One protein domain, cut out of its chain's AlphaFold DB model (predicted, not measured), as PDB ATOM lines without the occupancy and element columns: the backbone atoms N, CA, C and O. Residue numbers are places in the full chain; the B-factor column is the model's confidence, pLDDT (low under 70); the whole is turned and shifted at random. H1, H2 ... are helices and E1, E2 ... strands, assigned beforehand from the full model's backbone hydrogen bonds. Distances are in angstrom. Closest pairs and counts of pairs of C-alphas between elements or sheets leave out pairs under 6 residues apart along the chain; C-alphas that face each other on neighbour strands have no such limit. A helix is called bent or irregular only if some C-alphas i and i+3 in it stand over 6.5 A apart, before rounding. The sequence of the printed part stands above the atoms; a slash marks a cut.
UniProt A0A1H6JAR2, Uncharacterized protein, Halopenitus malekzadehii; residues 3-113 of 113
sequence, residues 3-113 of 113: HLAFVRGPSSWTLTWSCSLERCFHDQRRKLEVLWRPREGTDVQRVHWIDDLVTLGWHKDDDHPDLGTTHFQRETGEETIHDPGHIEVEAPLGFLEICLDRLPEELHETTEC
ATOM      1  N   HIS A   3     214.522 207.798 214.660       35.16
ATOM      2  CA  HIS A   3     214.989 207.957 216.040       35.16
ATOM      3  C   HIS A   3     216.276 207.156 216.237       35.16
ATOM      4  O   HIS A   3     216.293 205.938 216.086       35.16
ATOM      5  N   LEU A   4     217.362 207.855 216.560       36.16
ATOM      6  CA  LEU A   4     218.642 207.245 216.896       36.16
ATOM      7  C   LEU A   4     218.738 207.152 218.419       36.16
ATOM      8  O   LEU A   4     218.867 208.177 219.090       36.16
ATOM      9  N   ALA A   5     218.658 205.938 218.960       37.28
ATOM     10  CA  ALA A   5     218.833 205.697 220.386       37.28
ATOM     11  C   ALA A   5     220.211 205.080 220.644       37.28
ATOM     12  O   ALA A   5     220.550 204.026 220.113       37.28
ATOM     13  N   PHE A   6     220.996 205.737 221.495       36.50
ATOM     14  CA  PHE A   6     222.260 205.205 221.992       36.50
ATOM     15  C   PHE A   6     222.001 204.501 223.323       36.50
ATOM     16  O   PHE A   6     221.699 205.162 224.318       36.50
ATOM     17  N   VAL A   7     222.141 203.175 223.368       44.03
ATOM     18  CA  VAL A   7     222.104 202.429 224.634       44.03
ATOM     19  C   VAL A   7     223.530 202.023 224.987       44.03
ATOM     20  O   VAL A   7     224.133 201.164 224.344       44.03
ATOM     21  N   ARG A   8     224.096 202.680 226.004       35.72
ATOM     22  CA  ARG A   8     225.449 202.399 226.495       35.72
ATOM     23  C   ARG A   8     225.411 201.240 227.493       35.72
ATOM     24  O   ARG A   8     224.880 201.397 228.590       35.72
ATOM     25  N   GLY A   9     226.006 200.107 227.126       47.31
ATOM     26  CA  GLY A   9     226.349 199.036 228.062       47.31
ATOM     27  C   GLY A   9     227.738 199.249 228.693       47.31
ATOM     28  O   GLY A   9     228.512 200.081 228.216       47.31
ATOM     29  N   PRO A  10     228.091 198.500 229.754       40.44
ATOM     30  CA  PRO A  10     229.373 198.643 230.456       40.44
ATOM     31  C   PRO A  10     230.611 198.267 229.615       40.44
ATOM     32  O   PRO A  10     231.713 198.683 229.958       40.44
ATOM     33  N   SER A  11     230.446 197.524 228.514       39.56
ATOM     34  CA  SER A  11     231.550 197.042 227.661       39.56
ATOM     35  C   SER A  11     231.215 196.944 226.163       39.56
ATOM     36  O   SER A  11     232.015 196.426 225.392       39.56
ATOM     37  N   SER A  12     230.046 197.428 225.725       37.66
ATOM     38  CA  SER A  12     229.646 197.409 224.309       37.66
ATOM     39  C   SER A  12     228.782 198.616 223.945       37.66
ATOM     40  O   SER A  12     228.063 199.167 224.785       37.66
ATOM     41  N   TRP A  13     228.878 199.025 222.680       41.03
ATOM     42  CA  TRP A  13     228.044 200.060 222.079       41.03
ATOM     43  C   TRP A  13     226.974 199.370 221.239       41.03
ATOM     44  O   TRP A  13     227.315 198.752 220.245       41.03
ATOM     45  N   THR A  14     225.697 199.454 221.608       42.16
ATOM     46  CA  THR A  14     224.614 198.987 220.728       42.16
ATOM     47  C   THR A  14     224.090 200.186 219.947       42.16
ATOM     48  O   THR A  14     223.525 201.107 220.543       42.16
ATOM     49  N   LEU A  15     224.293 200.192 218.628       38.91
ATOM     50  CA  LEU A  15     223.698 201.180 217.731       38.91
ATOM     51  C   LEU A  15     222.426 200.601 217.114       38.91
ATOM     52  O   LEU A  15     222.485 199.963 216.074       38.91
ATOM     53  N   THR A  16     221.277 200.844 217.738       42.47
ATOM     54  CA  THR A  16     219.990 200.481 217.138       42.47
ATOM     55  C   THR A  16     219.502 201.644 216.282       42.47
ATOM     56  O   THR A  16     219.110 202.692 216.801       42.47
ATOM     57  N   TRP A  17     219.542 201.471 214.962       40.31
ATOM     58  CA  TRP A  17     218.962 202.415 214.010       40.31
ATOM     59  C   TRP A  17     217.592 201.917 213.563       40.31
ATOM     60  O   TRP A  17     217.513 200.972 212.791       40.31
ATOM     61  N   SER A  18     216.517 202.556 214.029       42.09
ATOM     62  CA  SER A  18     215.176 202.322 213.498       42.09
ATOM     63  C   SER A  18     214.805 203.447 212.530       42.09
ATOM     64  O   SER A  18     214.661 204.620 212.894       42.09
ATOM     65  N   CYS A  19     214.671 203.093 211.255       36.94
ATOM     66  CA  CYS A  19     214.198 203.998 210.219       36.94
ATOM     67  C   CYS A  19     212.817 203.565 209.751       36.94
ATOM     68  O   CYS A  19     212.665 202.522 209.118       36.94
ATOM     69  N   SER A  20     211.806 204.391 210.014       44.62
ATOM     70  CA  SER A  20     210.583 204.344 209.220       44.62
ATOM     71  C   SER A  20     210.905 204.940 207.853       44.62
ATOM     72  O   SER A  20     211.002 206.160 207.711       44.62
ATOM     73  N   LEU A  21     211.108 204.084 206.850       44.75
ATOM     74  CA  LEU A  21     211.192 204.476 205.442       44.75
ATOM     75  C   LEU A  21     209.838 205.079 205.015       44.75
ATOM     76  O   LEU A  21     208.940 204.390 204.531       44.75
ATOM     77  N   GLU A  22     209.689 206.391 205.214       38.56
ATOM     78  CA  GLU A  22     208.468 207.195 205.012       38.56
ATOM     79  C   GLU A  22     208.040 207.363 203.537       38.56
ATOM     80  O   GLU A  22     207.398 208.349 203.183       38.56
ATOM     81  N   ARG A  23     208.344 206.408 202.650       40.62
ATOM     82  CA  ARG A  23     207.748 206.388 201.303       40.62
ATOM     83  C   ARG A  23     206.869 205.194 200.959       40.62
ATOM     84  O   ARG A  23     206.138 205.330 199.990       40.62
ATOM     85  N   CYS A  24     206.805 204.134 201.771       36.44
ATOM     86  CA  CYS A  24     205.793 203.076 201.586       36.44
ATOM     87  C   CYS A  24     205.262 202.412 202.873       36.44
ATOM     88  O   CYS A  24     204.364 201.582 202.773       36.44
ATOM     89  N   PHE A  25     205.743 202.744 204.078       42.53
ATOM     90  CA  PHE A  25     205.407 201.956 205.273       42.53
ATOM     91  C   PHE A  25     204.779 202.813 206.374       42.53
ATOM     92  O   PHE A  25     205.461 203.368 207.227       42.53
ATOM     93  N   HIS A  26     203.448 202.915 206.340       42.53
ATOM     94  CA  HIS A  26     202.644 203.515 207.412       42.53
ATOM     95  C   HIS A  26     202.341 202.524 208.558       42.53
ATOM     96  O   HIS A  26     201.655 202.883 209.513       42.53
ATOM     97  N   ASP A  27     202.843 201.287 208.462       50.94
ATOM     98  CA  ASP A  27     202.703 200.239 209.473       50.94
ATOM     99  C   ASP A  27     203.940 200.226 210.389       50.94
ATOM    100  O   ASP A  27     205.066 200.035 209.929       50.94
ATOM    101  N   GLN A  28     203.743 200.429 211.695       54.78
ATOM    102  CA  GLN A  28     204.807 200.419 212.713       54.78
ATOM    103  C   GLN A  28     205.406 199.024 212.982       54.78
ATOM    104  O   GLN A  28     206.195 198.866 213.917       54.78
ATOM    105  N   ARG A  29     205.032 198.004 212.202       66.56
ATOM    106  CA  ARG A  29     205.415 196.605 212.429       66.56
ATOM    107  C   ARG A  29     206.699 196.155 211.737       66.56
ATOM    108  O   ARG A  29     207.156 195.057 212.015       66.56
ATOM    109  N   ARG A  30     207.321 196.998 210.905       81.19
ATOM    110  CA  ARG A  30     208.578 196.659 210.213       81.19
ATOM    111  C   ARG A  30     209.761 197.409 210.798       81.19
ATOM    112  O   ARG A  30     209.678 198.622 211.017       81.19
ATOM    113  N   LYS A  31     210.857 196.704 211.055       87.19
ATOM    114  CA  LYS A  31     212.066 197.257 211.667       87.19
ATOM    115  C   LYS A  31     213.297 196.733 210.951       87.19
ATOM    116  O   LYS A  31     213.366 195.560 210.617       87.19
ATOM    117  N   LEU A  32     214.279 197.609 210.784       90.25
ATOM    118  CA  LEU A  32     215.655 197.191 210.581       90.25
ATOM    119  C   LEU A  32     216.365 197.300 211.930       90.25
ATOM    120  O   LEU A  32     216.356 198.363 212.548       90.25
ATOM    121  N   GLU A  33     216.945 196.209 212.397       91.94
ATOM    122  CA  GLU A  33     217.801 196.173 213.570       91.94
ATOM    123  C   GLU A  33     219.251 196.051 213.132       91.94
ATOM    124  O   GLU A  33     219.613 195.198 212.328       91.94
ATOM    125  N   VAL A  34     220.089 196.919 213.689       92.06
ATOM    126  CA  VAL A  34     221.532 196.879 213.495       92.06
ATOM    127  C   VAL A  34     222.170 196.675 214.862       92.06
ATOM    128  O   VAL A  34     221.769 197.287 215.855       92.06
ATOM    129  N   LEU A  35     223.144 195.781 214.927       91.25
ATOM    130  CA  LEU A  35     223.967 195.531 216.096       91.25
ATOM    131  C   LEU A  35     225.415 195.488 215.641       91.25
ATOM    132  O   LEU A  35     225.753 194.822 214.669       91.25
ATOM    133  N   TRP A  36     226.281 196.133 216.406       91.38
ATOM    134  CA  TRP A  36     227.718 195.987 216.267       91.38
ATOM    135  C   TRP A  36     228.330 195.916 217.659       91.38
ATOM    136  O   TRP A  36     228.065 196.767 218.501       91.38
ATOM    137  N   ARG A  37     229.115 194.879 217.931       89.31
ATOM    138  CA  ARG A  37     229.870 194.723 219.172       89.31
ATOM    139  C   ARG A  37     231.328 194.460 218.809       89.31
ATOM    140  O   ARG A  37     231.632 193.344 218.384       89.31
ATOM    141  N   PRO A  38     232.222 195.444 218.987       86.06
ATOM    142  CA  PRO A  38     233.631 195.224 218.721       86.06
ATOM    143  C   PRO A  38     234.200 194.177 219.683       86.06
ATOM    144  O   PRO A  38     233.886 194.202 220.881       86.06
ATOM    145  N   ARG A  39     235.016 193.252 219.173       82.38
ATOM    146  CA  ARG A  39     235.702 192.221 219.975       82.38
ATOM    147  C   ARG A  39     237.151 192.071 219.522       82.38
ATOM    148  O   ARG A  39     237.518 192.452 218.419       82.38
ATOM    149  N   GLU A  40     237.984 191.511 220.392       73.75
ATOM    150  CA  GLU A  40     239.327 191.089 219.997       73.75
ATOM    151  C   GLU A  40     239.209 189.915 219.009       73.75
ATOM    152  O   GLU A  40     238.581 188.906 219.325       73.75
ATOM    153  N   GLY A  41     239.769 190.064 217.805       74.75
ATOM    154  CA  GLY A  41     239.641 189.090 216.716       74.75
ATOM    155  C   GLY A  41     238.591 189.504 215.688       74.75
ATOM    156  O   GLY A  41     238.940 190.161 214.711       74.75
ATOM    157  N   THR A  42     237.329 189.136 215.920       74.62
ATOM    158  CA  THR A  42     236.226 189.361 214.973       74.62
ATOM    159  C   THR A  42     235.093 190.123 215.644       74.62
ATOM    160  O   THR A  42     234.543 189.687 216.657       74.62
ATOM    161  N   ASP A  43     234.711 191.255 215.059       84.50
ATOM    162  CA  ASP A  43     233.540 192.008 215.494       84.50
ATOM    163  C   ASP A  43     232.266 191.187 215.320       84.50
ATOM    164  O   ASP A  43     232.041 190.607 214.258       84.50
ATOM    165  N   VAL A  44     231.385 191.220 216.325       89.44
ATOM    166  CA  VAL A  44     230.035 190.678 216.161       89.44
ATOM    167  C   VAL A  44     229.157 191.738 215.519       89.44
ATOM    168  O   VAL A  44     229.005 192.828 216.081       89.44
ATOM    169  N   GLN A  45     228.559 191.433 214.371       92.62
ATOM    170  CA  GLN A  45     227.657 192.343 213.664       92.62
ATOM    171  C   GLN A  45     226.368 191.634 213.265       92.62
ATOM    172  O   GLN A  45     226.374 190.454 212.940       92.62
ATOM    173  N   ARG A  46     225.251 192.355 213.299       94.44
ATOM    174  CA  ARG A  46     223.961 191.860 212.816       94.44
ATOM    175  C   ARG A  46     223.212 192.986 212.130       94.44
ATOM    176  O   ARG A  46     223.110 194.074 212.694       94.44
ATOM    177  N   VAL A  47     222.679 192.711 210.950       94.94
ATOM    178  CA  VAL A  47     221.735 193.579 210.240       94.94
ATOM    179  C   VAL A  47     220.517 192.732 209.923       94.94
ATOM    180  O   VAL A  47     220.637 191.771 209.173       94.94
ATOM    181  N   HIS A  48     219.376 193.056 210.523       92.81
ATOM    182  CA  HIS A  48     218.199 192.196 210.524       92.81
ATOM    183  C   HIS A  48     216.945 192.989 210.168       92.81
ATOM    184  O   HIS A  48     216.608 193.965 210.837       92.81
ATOM    185  N   TRP A  49     216.252 192.586 209.112       93.56
ATOM    186  CA  TRP A  49     214.888 193.002 208.835       93.56
ATOM    187  C   TRP A  49     213.918 192.149 209.642       93.56
ATOM    188  O   TRP A  49     214.058 190.932 209.717       93.56
ATOM    189  N   ILE A  50     212.936 192.798 210.251       91.00
ATOM    190  CA  ILE A  50     211.927 192.157 211.082       91.00
ATOM    191  C   ILE A  50     210.575 192.731 210.691       91.00
ATOM    192  O   ILE A  50     210.337 193.931 210.871       91.00
ATOM    193  N   ASP A  51     209.680 191.876 210.210       88.00
ATOM    194  CA  ASP A  51     208.252 192.158 210.137       88.00
ATOM    195  C   ASP A  51     207.412 190.944 210.562       88.00
ATOM    196  O   ASP A  51     207.928 189.979 211.119       88.00
ATOM    197  N   ASP A  52     206.091 191.029 210.388       86.75
ATOM    198  CA  ASP A  52     205.166 189.984 210.836       86.75
ATOM    199  C   ASP A  52     205.202 188.709 209.980       86.75
ATOM    200  O   ASP A  52     204.654 187.688 210.395       86.75
ATOM    201  N   LEU A  53     205.746 188.786 208.765       87.12
ATOM    202  CA  LEU A  53     205.759 187.691 207.797       87.12
ATOM    203  C   LEU A  53     207.129 187.026 207.738       87.12
ATOM    204  O   LEU A  53     207.207 185.802 207.630       87.12
ATOM    205  N   VAL A  54     208.190 187.830 207.807       90.56
ATOM    206  CA  VAL A  54     209.562 187.354 207.678       90.56
ATOM    207  C   VAL A  54     210.519 188.130 208.576       90.56
ATOM    208  O   VAL A  54     210.471 189.362 208.694       90.56
ATOM    209  N   THR A  55     211.438 187.392 209.186       93.44
ATOM    210  CA  THR A  55     212.665 187.935 209.764       93.44
ATOM    211  C   THR A  55     213.828 187.458 208.905       93.44
ATOM    212  O   THR A  55     213.909 186.283 208.558       93.44
ATOM    213  N   LEU A  56     214.698 188.363 208.465       96.00
ATOM    214  CA  LEU A  56     215.854 187.970 207.663       96.00
ATOM    215  C   LEU A  56     217.017 188.931 207.794       96.00
ATOM    216  O   LEU A  56     216.830 190.111 208.095       96.00
ATOM    217  N   GLY A  57     218.230 188.456 207.539       96.50
ATOM    218  CA  GLY A  57     219.395 189.321 207.465       96.50
ATOM    219  C   GLY A  57     220.719 188.615 207.698       96.50
ATOM    220  O   GLY A  57     220.812 187.393 207.677       96.50
ATOM    221  N   TRP A  58     221.762 189.414 207.902       97.25
ATOM    222  CA  TRP A  58     223.143 188.947 207.934       97.25
ATOM    223  C   TRP A  58     223.735 189.054 209.324       97.25
ATOM    224  O   TRP A  58     223.612 190.079 210.006       97.25
ATOM    225  N   HIS A  59     224.410 187.987 209.718       95.38
ATOM    226  CA  HIS A  59     225.067 187.825 210.999       95.38
ATOM    227  C   HIS A  59     226.554 187.585 210.756       95.38
ATOM    228  O   HIS A  59     226.928 186.679 210.016       95.38
ATOM    229  N   LYS A  60     227.397 188.398 211.389       92.62
ATOM    230  CA  LYS A  60     228.833 188.179 211.533       92.62
ATOM    231  C   LYS A  60     229.085 187.750 212.971       92.62
ATOM    232  O   LYS A  60     229.119 188.592 213.868       92.62
ATOM    233  N   ASP A  61     229.185 186.452 213.190       90.19
ATOM    234  CA  ASP A  61     229.473 185.808 214.468       90.19
ATOM    235  C   ASP A  61     230.029 184.395 214.207       90.19
ATOM    236  O   ASP A  61     230.279 184.023 213.061       90.19
ATOM    237  N   ASP A  62     230.267 183.636 215.275       87.44
ATOM    238  CA  ASP A  62     230.858 182.296 215.209       87.44
ATOM    239  C   ASP A  62     229.812 181.187 215.457       87.44
ATOM    240  O   ASP A  62     230.183 180.054 215.773       87.44
ATOM    241  N   ASP A  63     228.509 181.496 215.359       87.75
ATOM    242  CA  ASP A  63     227.439 180.555 215.731       87.75
ATOM    243  C   ASP A  63     227.254 179.435 214.678       87.75
ATOM    244  O   ASP A  63     226.822 178.332 215.019       87.75
ATOM    245  N   HIS A  64     227.661 179.681 213.424       87.81
ATOM    246  CA  HIS A  64     227.591 178.734 212.299       87.81
ATOM    247  C   HIS A  64     228.953 178.577 211.598       87.81
ATOM    248  O   HIS A  64     229.156 179.106 210.501       87.81
ATOM    249  N   PRO A  65     229.921 177.863 212.208       85.25
ATOM    250  CA  PRO A  65     231.296 177.792 211.703       85.25
ATOM    251  C   PRO A  65     231.411 177.142 210.314       85.25
ATOM    252  O   PRO A  65     232.389 177.362 209.601       85.25
ATOM    253  N   ASP A  66     230.424 176.342 209.922       90.50
ATOM    254  CA  ASP A  66     230.293 175.699 208.616       90.50
ATOM    255  C   ASP A  66     229.858 176.654 207.490       90.50
ATOM    256  O   ASP A  66     230.122 176.366 206.323       90.50
ATOM    257  N   LEU A  67     229.275 177.811 207.823       90.00
ATOM    258  CA  LEU A  67     228.828 178.834 206.863       90.00
ATOM    259  C   LEU A  67     229.841 179.979 206.681       90.00
ATOM    260  O   LEU A  67     229.621 180.893 205.884       90.00
ATOM    261  N   GLY A  68     230.976 179.909 207.380       87.56
ATOM    262  CA  GLY A  68     232.004 180.946 207.398       87.56
ATOM    263  C   GLY A  68     231.759 182.005 208.475       87.56
ATOM    264  O   GLY A  68     230.956 181.829 209.381       87.56
ATOM    265  N   THR A  69     232.482 183.122 208.387       88.62
ATOM    266  CA  THR A  69     232.427 184.212 209.382       88.62
ATOM    267  C   THR A  69     231.181 185.084 209.266       88.62
ATOM    268  O   THR A  69     230.936 185.927 210.124       88.62
ATOM    269  N   THR A  70     230.430 184.958 208.173       94.00
ATOM    270  CA  THR A  70     229.161 185.652 207.967       94.00
ATOM    271  C   THR A  70     228.161 184.688 207.361       94.00
ATOM    272  O   THR A  70     228.445 184.077 206.331       94.00
ATOM    273  N   HIS A  71     226.973 184.621 207.947       95.88
ATOM    274  CA  HIS A  71     225.849 183.853 207.429       95.88
ATOM    275  C   HIS A  71     224.624 184.753 207.231       95.88
ATOM    276  O   HIS A  71     224.487 185.803 207.864       95.88
ATOM    277  N   PHE A  72     223.764 184.354 206.305       96.69
ATOM    278  CA  PHE A  72     222.426 184.882 206.128       96.69
ATOM    279  C   PHE A  72     221.446 183.970 206.857       96.69
ATOM    280  O   PHE A  72     221.555 182.747 206.780       96.69
ATOM    281  N   GLN A  73     220.504 184.564 207.574       96.06
ATOM    282  CA  GLN A  73     219.431 183.856 208.248       96.06
ATOM    283  C   GLN A  73     218.103 184.376 207.718       96.06
ATOM    284  O   GLN A  73     217.926 185.587 207.571       96.06
ATOM    285  N   ARG A  74     217.162 183.466 207.474       95.12
ATOM    286  CA  ARG A  74     215.775 183.790 207.140       95.12
ATOM    287  C   ARG A  74     214.842 182.916 207.956       95.12
ATOM    288  O   ARG A  74     214.944 181.695 207.899       95.12
ATOM    289  N   GLU A  75     213.916 183.530 208.672       93.81
ATOM    290  CA  GLU A  75     212.850 182.847 209.391       93.81
ATOM    291  C   GLU A  75     211.491 183.305 208.869       93.81
ATOM    292  O   GLU A  75     211.184 184.496 208.783       93.81
ATOM    293  N   THR A  76     210.660 182.329 208.539       89.12
ATOM    294  CA  THR A  76     209.229 182.496 208.301       89.12
ATOM    295  C   THR A  76     208.479 181.759 209.409       89.12
ATOM    296  O   THR A  76     209.072 181.033 210.207       89.12
ATOM    297  N   GLY A  77     207.155 181.907 209.482       82.06
ATOM    298  CA  GLY A  77     206.350 181.197 210.487       82.06
ATOM    299  C   GLY A  77     206.472 179.661 210.455       82.06
ATOM    300  O   GLY A  77     206.042 179.010 211.407       82.06
ATOM    301  N   GLU A  78     207.040 179.087 209.391       83.25
ATOM    302  CA  GLU A  78     207.135 177.641 209.169       83.25
ATOM    303  C   GLU A  78     208.575 177.109 209.198       83.25
ATOM    304  O   GLU A  78     208.787 175.953 209.569       83.25
ATOM    305  N   GLU A  79     209.566 177.929 208.839       90.19
ATOM    306  CA  GLU A  79     210.946 177.477 208.659       90.19
ATOM    307  C   GLU A  79     211.989 178.536 209.020       90.19
ATOM    308  O   GLU A  79     211.779 179.734 208.844       90.19
ATOM    309  N   THR A  80     213.154 178.060 209.467       93.38
ATOM    310  CA  THR A  80     214.374 178.856 209.607       93.38
ATOM    311  C   THR A  80     215.451 178.268 208.706       93.38
ATOM    312  O   THR A  80     215.810 177.095 208.845       93.38
ATOM    313  N   ILE A  81     215.987 179.089 207.811       93.12
ATOM    314  CA  ILE A  81     217.052 178.748 206.869       93.12
ATOM    315  C   ILE A  81     218.304 179.552 207.226       93.12
ATOM    316  O   ILE A  81     218.211 180.716 207.620       93.12
ATOM    317  N   HIS A  82     219.464 178.910 207.080       94.88
ATOM    318  CA  HIS A  82     220.772 179.539 207.219       94.88
ATOM    319  C   HIS A  82     221.595 179.252 205.965       94.88
ATOM    320  O   HIS A  82     221.780 178.086 205.611       94.88
ATOM    321  N   ASP A  83     222.116 180.303 205.343       94.06
ATOM    322  CA  ASP A  83     222.949 180.237 204.143       94.06
ATOM    323  C   ASP A  83     224.265 180.997 204.363       94.06
ATOM    324  O   ASP A  83     224.339 181.887 205.215       94.06
ATOM    325  N   PRO A  84     225.343 180.695 203.621       95.19
ATOM    326  CA  PRO A  84     226.552 181.506 203.677       95.19
ATOM    327  C   PRO A  84     226.267 182.954 203.249       95.19
ATOM    328  O   PRO A  84     225.655 183.207 202.215       95.19
ATOM    329  N   GLY A  85     226.740 183.935 204.022       91.25
ATOM    330  CA  GLY A  85     226.422 185.346 203.776       91.25
ATOM    331  C   GLY A  85     227.271 185.995 202.677       91.25
ATOM    332  O   GLY A  85     226.861 186.988 202.078       91.25
ATOM    333  N   HIS A  86     228.459 185.447 202.399       92.12
ATOM    334  CA  HIS A  86     229.393 185.940 201.375       92.12
ATOM    335  C   HIS A  86     229.656 187.462 201.455       92.12
ATOM    336  O   HIS A  86     229.520 188.198 200.469       92.12
ATOM    337  N   ILE A  87     230.005 187.945 202.653       91.81
ATOM    338  CA  ILE A  87     230.451 189.320 202.914       91.81
ATOM    339  C   ILE A  87     231.815 189.243 203.605       91.81
ATOM    340  O   ILE A  87     231.916 188.774 204.730       91.81
ATOM    341  N   GLU A  88     232.866 189.709 202.932       86.56
ATOM    342  CA  GLU A  88     234.252 189.634 203.432       86.56
ATOM    343  C   GLU A  88     234.768 190.978 203.980       86.56
ATOM    344  O   GLU A  88     235.927 191.109 204.371       86.56
ATOM    345  N   VAL A  89     233.928 192.018 203.981       88.38
ATOM    346  CA  VAL A  89     234.333 193.350 204.439       88.38
ATOM    347  C   VAL A  89     234.410 193.389 205.964       88.38
ATOM    348  O   VAL A  89     233.428 193.173 206.669       88.38
ATOM    349  N   GLU A  90     235.589 193.739 206.476       86.12
ATOM    350  CA  GLU A  90     235.823 193.876 207.916       86.12
ATOM    351  C   GLU A  90     235.302 195.199 208.491       86.12
ATOM    352  O   GLU A  90     234.884 195.253 209.647       86.12
ATOM    353  N   ALA A  91     235.296 196.269 207.688       88.44
ATOM    354  CA  ALA A  91     234.839 197.582 208.126       88.44
ATOM    355  C   ALA A  91     233.328 197.552 208.451       88.44
ATOM    356  O   ALA A  91     232.536 197.295 207.545       88.44
ATOM    357  N   PRO A  92     232.896 197.891 209.683       87.31
ATOM    358  CA  PRO A  92     231.492 197.763 210.092       87.31
ATOM    359  C   PRO A  92     230.503 198.555 209.235       87.31
ATOM    360  O   PRO A  92     229.406 198.093 208.940       87.31
ATOM    361  N   LEU A  93     230.901 199.749 208.784       90.56
ATOM    362  CA  LEU A  93     230.069 200.540 207.876       90.56
ATOM    363  C   LEU A  93     229.974 199.904 206.486       90.56
ATOM    364  O   LEU A  93     228.891 199.881 205.921       90.56
ATOM    365  N   GLY A  94     231.064 199.325 205.974       92.12
ATOM    366  CA  GLY A  94     231.042 198.629 204.686       92.12
ATOM    367  C   GLY A  94     230.214 197.341 204.731       92.12
ATOM    368  O   GLY A  94     229.518 197.027 203.772       92.12
ATOM    369  N   PHE A  95     230.218 196.630 205.863       93.00
ATOM    370  CA  PHE A  95     229.306 195.508 206.095       93.00
ATOM    371  C   PHE A  95     227.838 195.958 206.045       93.00
ATOM    372  O   PHE A  95     227.036 195.366 205.322       93.00
ATOM    373  N   LEU A  96     227.495 197.033 206.767       93.00
ATOM    374  CA  LEU A  96     226.143 197.596 206.768       93.00
ATOM    375  C   LEU A  96     225.699 198.038 205.367       93.00
ATOM    376  O   LEU A  96     224.573 197.746 204.978       93.00
ATOM    377  N   GLU A  97     226.567 198.717 204.617       92.81
ATOM    378  CA  GLU A  97     226.289 199.161 203.245       92.81
ATOM    379  C   GLU A  97     225.934 197.977 202.337       92.81
ATOM    380  O   GLU A  97     224.876 197.990 201.712       92.81
ATOM    381  N   ILE A  98     226.734 196.905 202.354       94.94
ATOM    382  CA  ILE A  98     226.458 195.698 201.560       94.94
ATOM    383  C   ILE A  98     225.119 195.059 201.955       94.94
ATOM    384  O   ILE A  98     224.358 194.646 201.082       94.94
ATOM    385  N   CYS A  99     224.814 194.983 203.254       94.94
ATOM    386  CA  CYS A  99     223.536 194.438 203.720       94.94
ATOM    387  C   CYS A  99     222.354 195.272 203.208       94.94
ATOM    388  O   CYS A  99     221.362 194.717 202.745       94.94
ATOM    389  N   LEU A 100     222.454 196.603 203.272       92.38
ATOM    390  CA  LEU A 100     221.407 197.510 202.795       92.38
ATOM    391  C   LEU A 100     221.221 197.445 201.276       92.38
ATOM    392  O   LEU A 100     220.089 197.576 200.814       92.38
ATOM    393  N   ASP A 101     222.299 197.221 200.526       93.62
ATOM    394  CA  ASP A 101     222.254 197.076 199.070       93.62
ATOM    395  C   ASP A 101     221.583 195.762 198.636       93.62
ATOM    396  O   ASP A 101     220.834 195.760 197.660       93.62
ATOM    397  N   ARG A 102     221.808 194.657 199.366       94.62
ATOM    398  CA  ARG A 102     221.228 193.331 199.058       94.62
ATOM    399  C   ARG A 102     219.799 193.148 199.578       94.62
ATOM    400  O   ARG A 102     219.007 192.442 198.965       94.62
ATOM    401  N   LEU A 103     219.448 193.803 200.686       92.31
ATOM    402  CA  LEU A 103     218.159 193.631 201.371       92.31
ATOM    403  C   LEU A 103     216.909 193.739 200.469       92.31
ATOM    404  O   LEU A 103     215.986 192.952 200.669       92.31
ATOM    405  N   PRO A 104     216.813 194.670 199.498       88.00
ATOM    406  CA  PRO A 104     215.634 194.764 198.639       88.00
ATOM    407  C   PRO A 104     215.382 193.515 197.784       88.00
ATOM    408  O   PRO A 104     214.221 193.178 197.563       88.00
ATOM    409  N   GLU A 105     216.441 192.856 197.308       89.06
ATOM    410  CA  GLU A 105     216.346 191.638 196.491       89.06
ATOM    411  C   GLU A 105     215.853 190.468 197.346       89.06
ATOM    412  O   GLU A 105     214.830 189.870 197.022       89.06
ATOM    413  N   GLU A 106     216.460 190.258 198.517       90.81
ATOM    414  CA  GLU A 106     216.033 189.231 199.480       90.81
ATOM    415  C   GLU A 106     214.561 189.400 199.893       90.81
ATOM    416  O   GLU A 106     213.789 188.443 199.944       90.81
ATOM    417  N   LEU A 107     214.119 190.639 200.146       87.56
ATOM    418  CA  LEU A 107     212.715 190.909 200.472       87.56
ATOM    419  C   LEU A 107     211.776 190.628 199.291       87.56
ATOM    420  O   LEU A 107     210.647 190.175 199.499       87.56
ATOM    421  N   HIS A 108     212.218 190.888 198.059       82.94
ATOM    422  CA  HIS A 108     211.426 190.582 196.874       82.94
ATOM    423  C   HIS A 108     211.202 189.074 196.737       82.94
ATOM    424  O   HIS A 108     210.051 188.657 196.601       82.94
ATOM    425  N   GLU A 109     212.256 188.272 196.900       81.81
ATOM    426  CA  GLU A 109     212.177 186.807 196.848       81.81
ATOM    427  C   GLU A 109     211.208 186.232 197.889       81.81
ATOM    428  O   GLU A 109     210.494 185.271 197.616       81.81
ATOM    429  N   THR A 110     211.108 186.856 199.065       77.56
ATOM    430  CA  THR A 110     210.161 186.416 200.108       77.56
ATOM    431  C   THR A 110     208.700 186.775 199.841       77.56
ATOM    432  O   THR A 110     207.813 186.209 200.475       77.56
ATOM    433  N   THR A 111     208.424 187.705 198.921       67.88
ATOM    434  CA  THR A 111     207.052 188.139 198.600       67.88
ATOM    435  C   THR A 111     206.461 187.369 197.411       67.88
ATOM    436  O   THR A 111     205.247 187.398 197.213       67.88
ATOM    437  N   GLU A 112     207.294 186.698 196.610       56.00
ATOM    438  CA  GLU A 112     206.881 185.982 195.391       56.00
ATOM    439  C   GLU A 112     206.619 184.470 195.582       56.00
ATOM    440  O   GLU A 112     206.382 183.770 194.595       56.00
ATOM    441  N   CYS A 113     206.600 183.973 196.825       40.72
ATOM    442  CA  CYS A 113     206.254 182.585 197.174       40.72
ATOM    443  C   CYS A 113     204.775 182.402 197.555       40.72
ATOM    444  O   CYS A 113     204.254 183.207 198.360       40.72
TER     445      CYS A 113
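AT A GLANCE: This is residues 3 to 113 of the 113 residues of an uncharacterized protein of Halopenitus malekzadehii (UniProt A0A1H6JAR2). What does the model look like? A twisted wall of five antiparallel strands, E3 to E7, has the bent helix H1 over one face and the other face bare. Beside its edge strand E3 sits a hairpin, E1 and E2. What makes it up? The printed part has 111 residues, with seven named strands and one named helix in the order E1 E2 E3 E4 E5 E6 E7 H1, and its class is mixed, helices and strands. The wall is a meander, each strand the antiparallel neighbour of the one before, in the order E3 - E4 - E5 - E6 - E7, and with the helix arms on one face it makes two layers. How spread out is it? It is compact, with a radius of gyration of the C-alphas of 14.4 A and spans of 40 by 35 by 23 A.

HOW THE PARTS SIT: How are the five strands joined? E3, residues 31 to 37, and E7, residues 80 to 84, are edge strands; E4, residues 44 to 50, E5, residues 54 to 60, and E6, residues 71 to 76, are inner strands. Within hydrogen-bond range are, for instance, N 33 and O 48 at 2.8 A, N 49 and O 56 at 2.7 A, N 57 and O 73 at 2.9 A, and N 72 and O 83 at 2.8 A. Is the helix straight? By its hydrogen bonds H1, residues 92 to 111, was assigned as one helix, but it is bent: C-alphas 101 and 104 are 7.0 A apart. Its arms H1a, residues 92 to 101, and H1b, residues 104 to 111, stand at a steep tilt of 49 degrees, and in both every O i to N i+4 pair is within hydrogen-bond range. How do the arms stand to the sheet? Both are on the same face. H1a, at a height over the sheet of 9.7 A, runs along the strands, at 24 degrees to E4 on the local plane; its closest C-alphas to E4 are Cys 99 and Val 47, 6.8 A. H1b, at a height of 10.0 A, lies over E5, only just slantwise at 33 degrees on the local plane; its closest C-alphas to E5 are Thr 110 and Val 54, 7.7 A. Where is the other hairpin? E1, residues 3 to 8, and E2, residues 13 to 18, are antiparallel at 163 degrees, with no N and O pair within hydrogen-bond range across them. The closest C-alphas of E2 and E3 are Thr 16 and Val 34, 5.4 A.

IN THESE COORDINATES: Where does E1 begin? C-alpha 3 is at (214.989, 207.957, 216.040). How long are the longer elements? From first to last C-alpha E5 measures 19.7 A, E3 19.5 A, E4 18.9 A and H1a 14.4 A. Where does H1b end? C-alpha 111 is at (207.052, 188.139, 198.600).

THE WHOLE: Which link is long? That from E2 to E3, residues 19 to 30; the printed part has no cut. What is farthest apart? The C-alphas of Pro 10 and Cys 113, 43.6 A. Where is confidence low? Residues 3 to 29 and 111 to 113 are under 70, and the mean pLDDT of the printed part is 77.3.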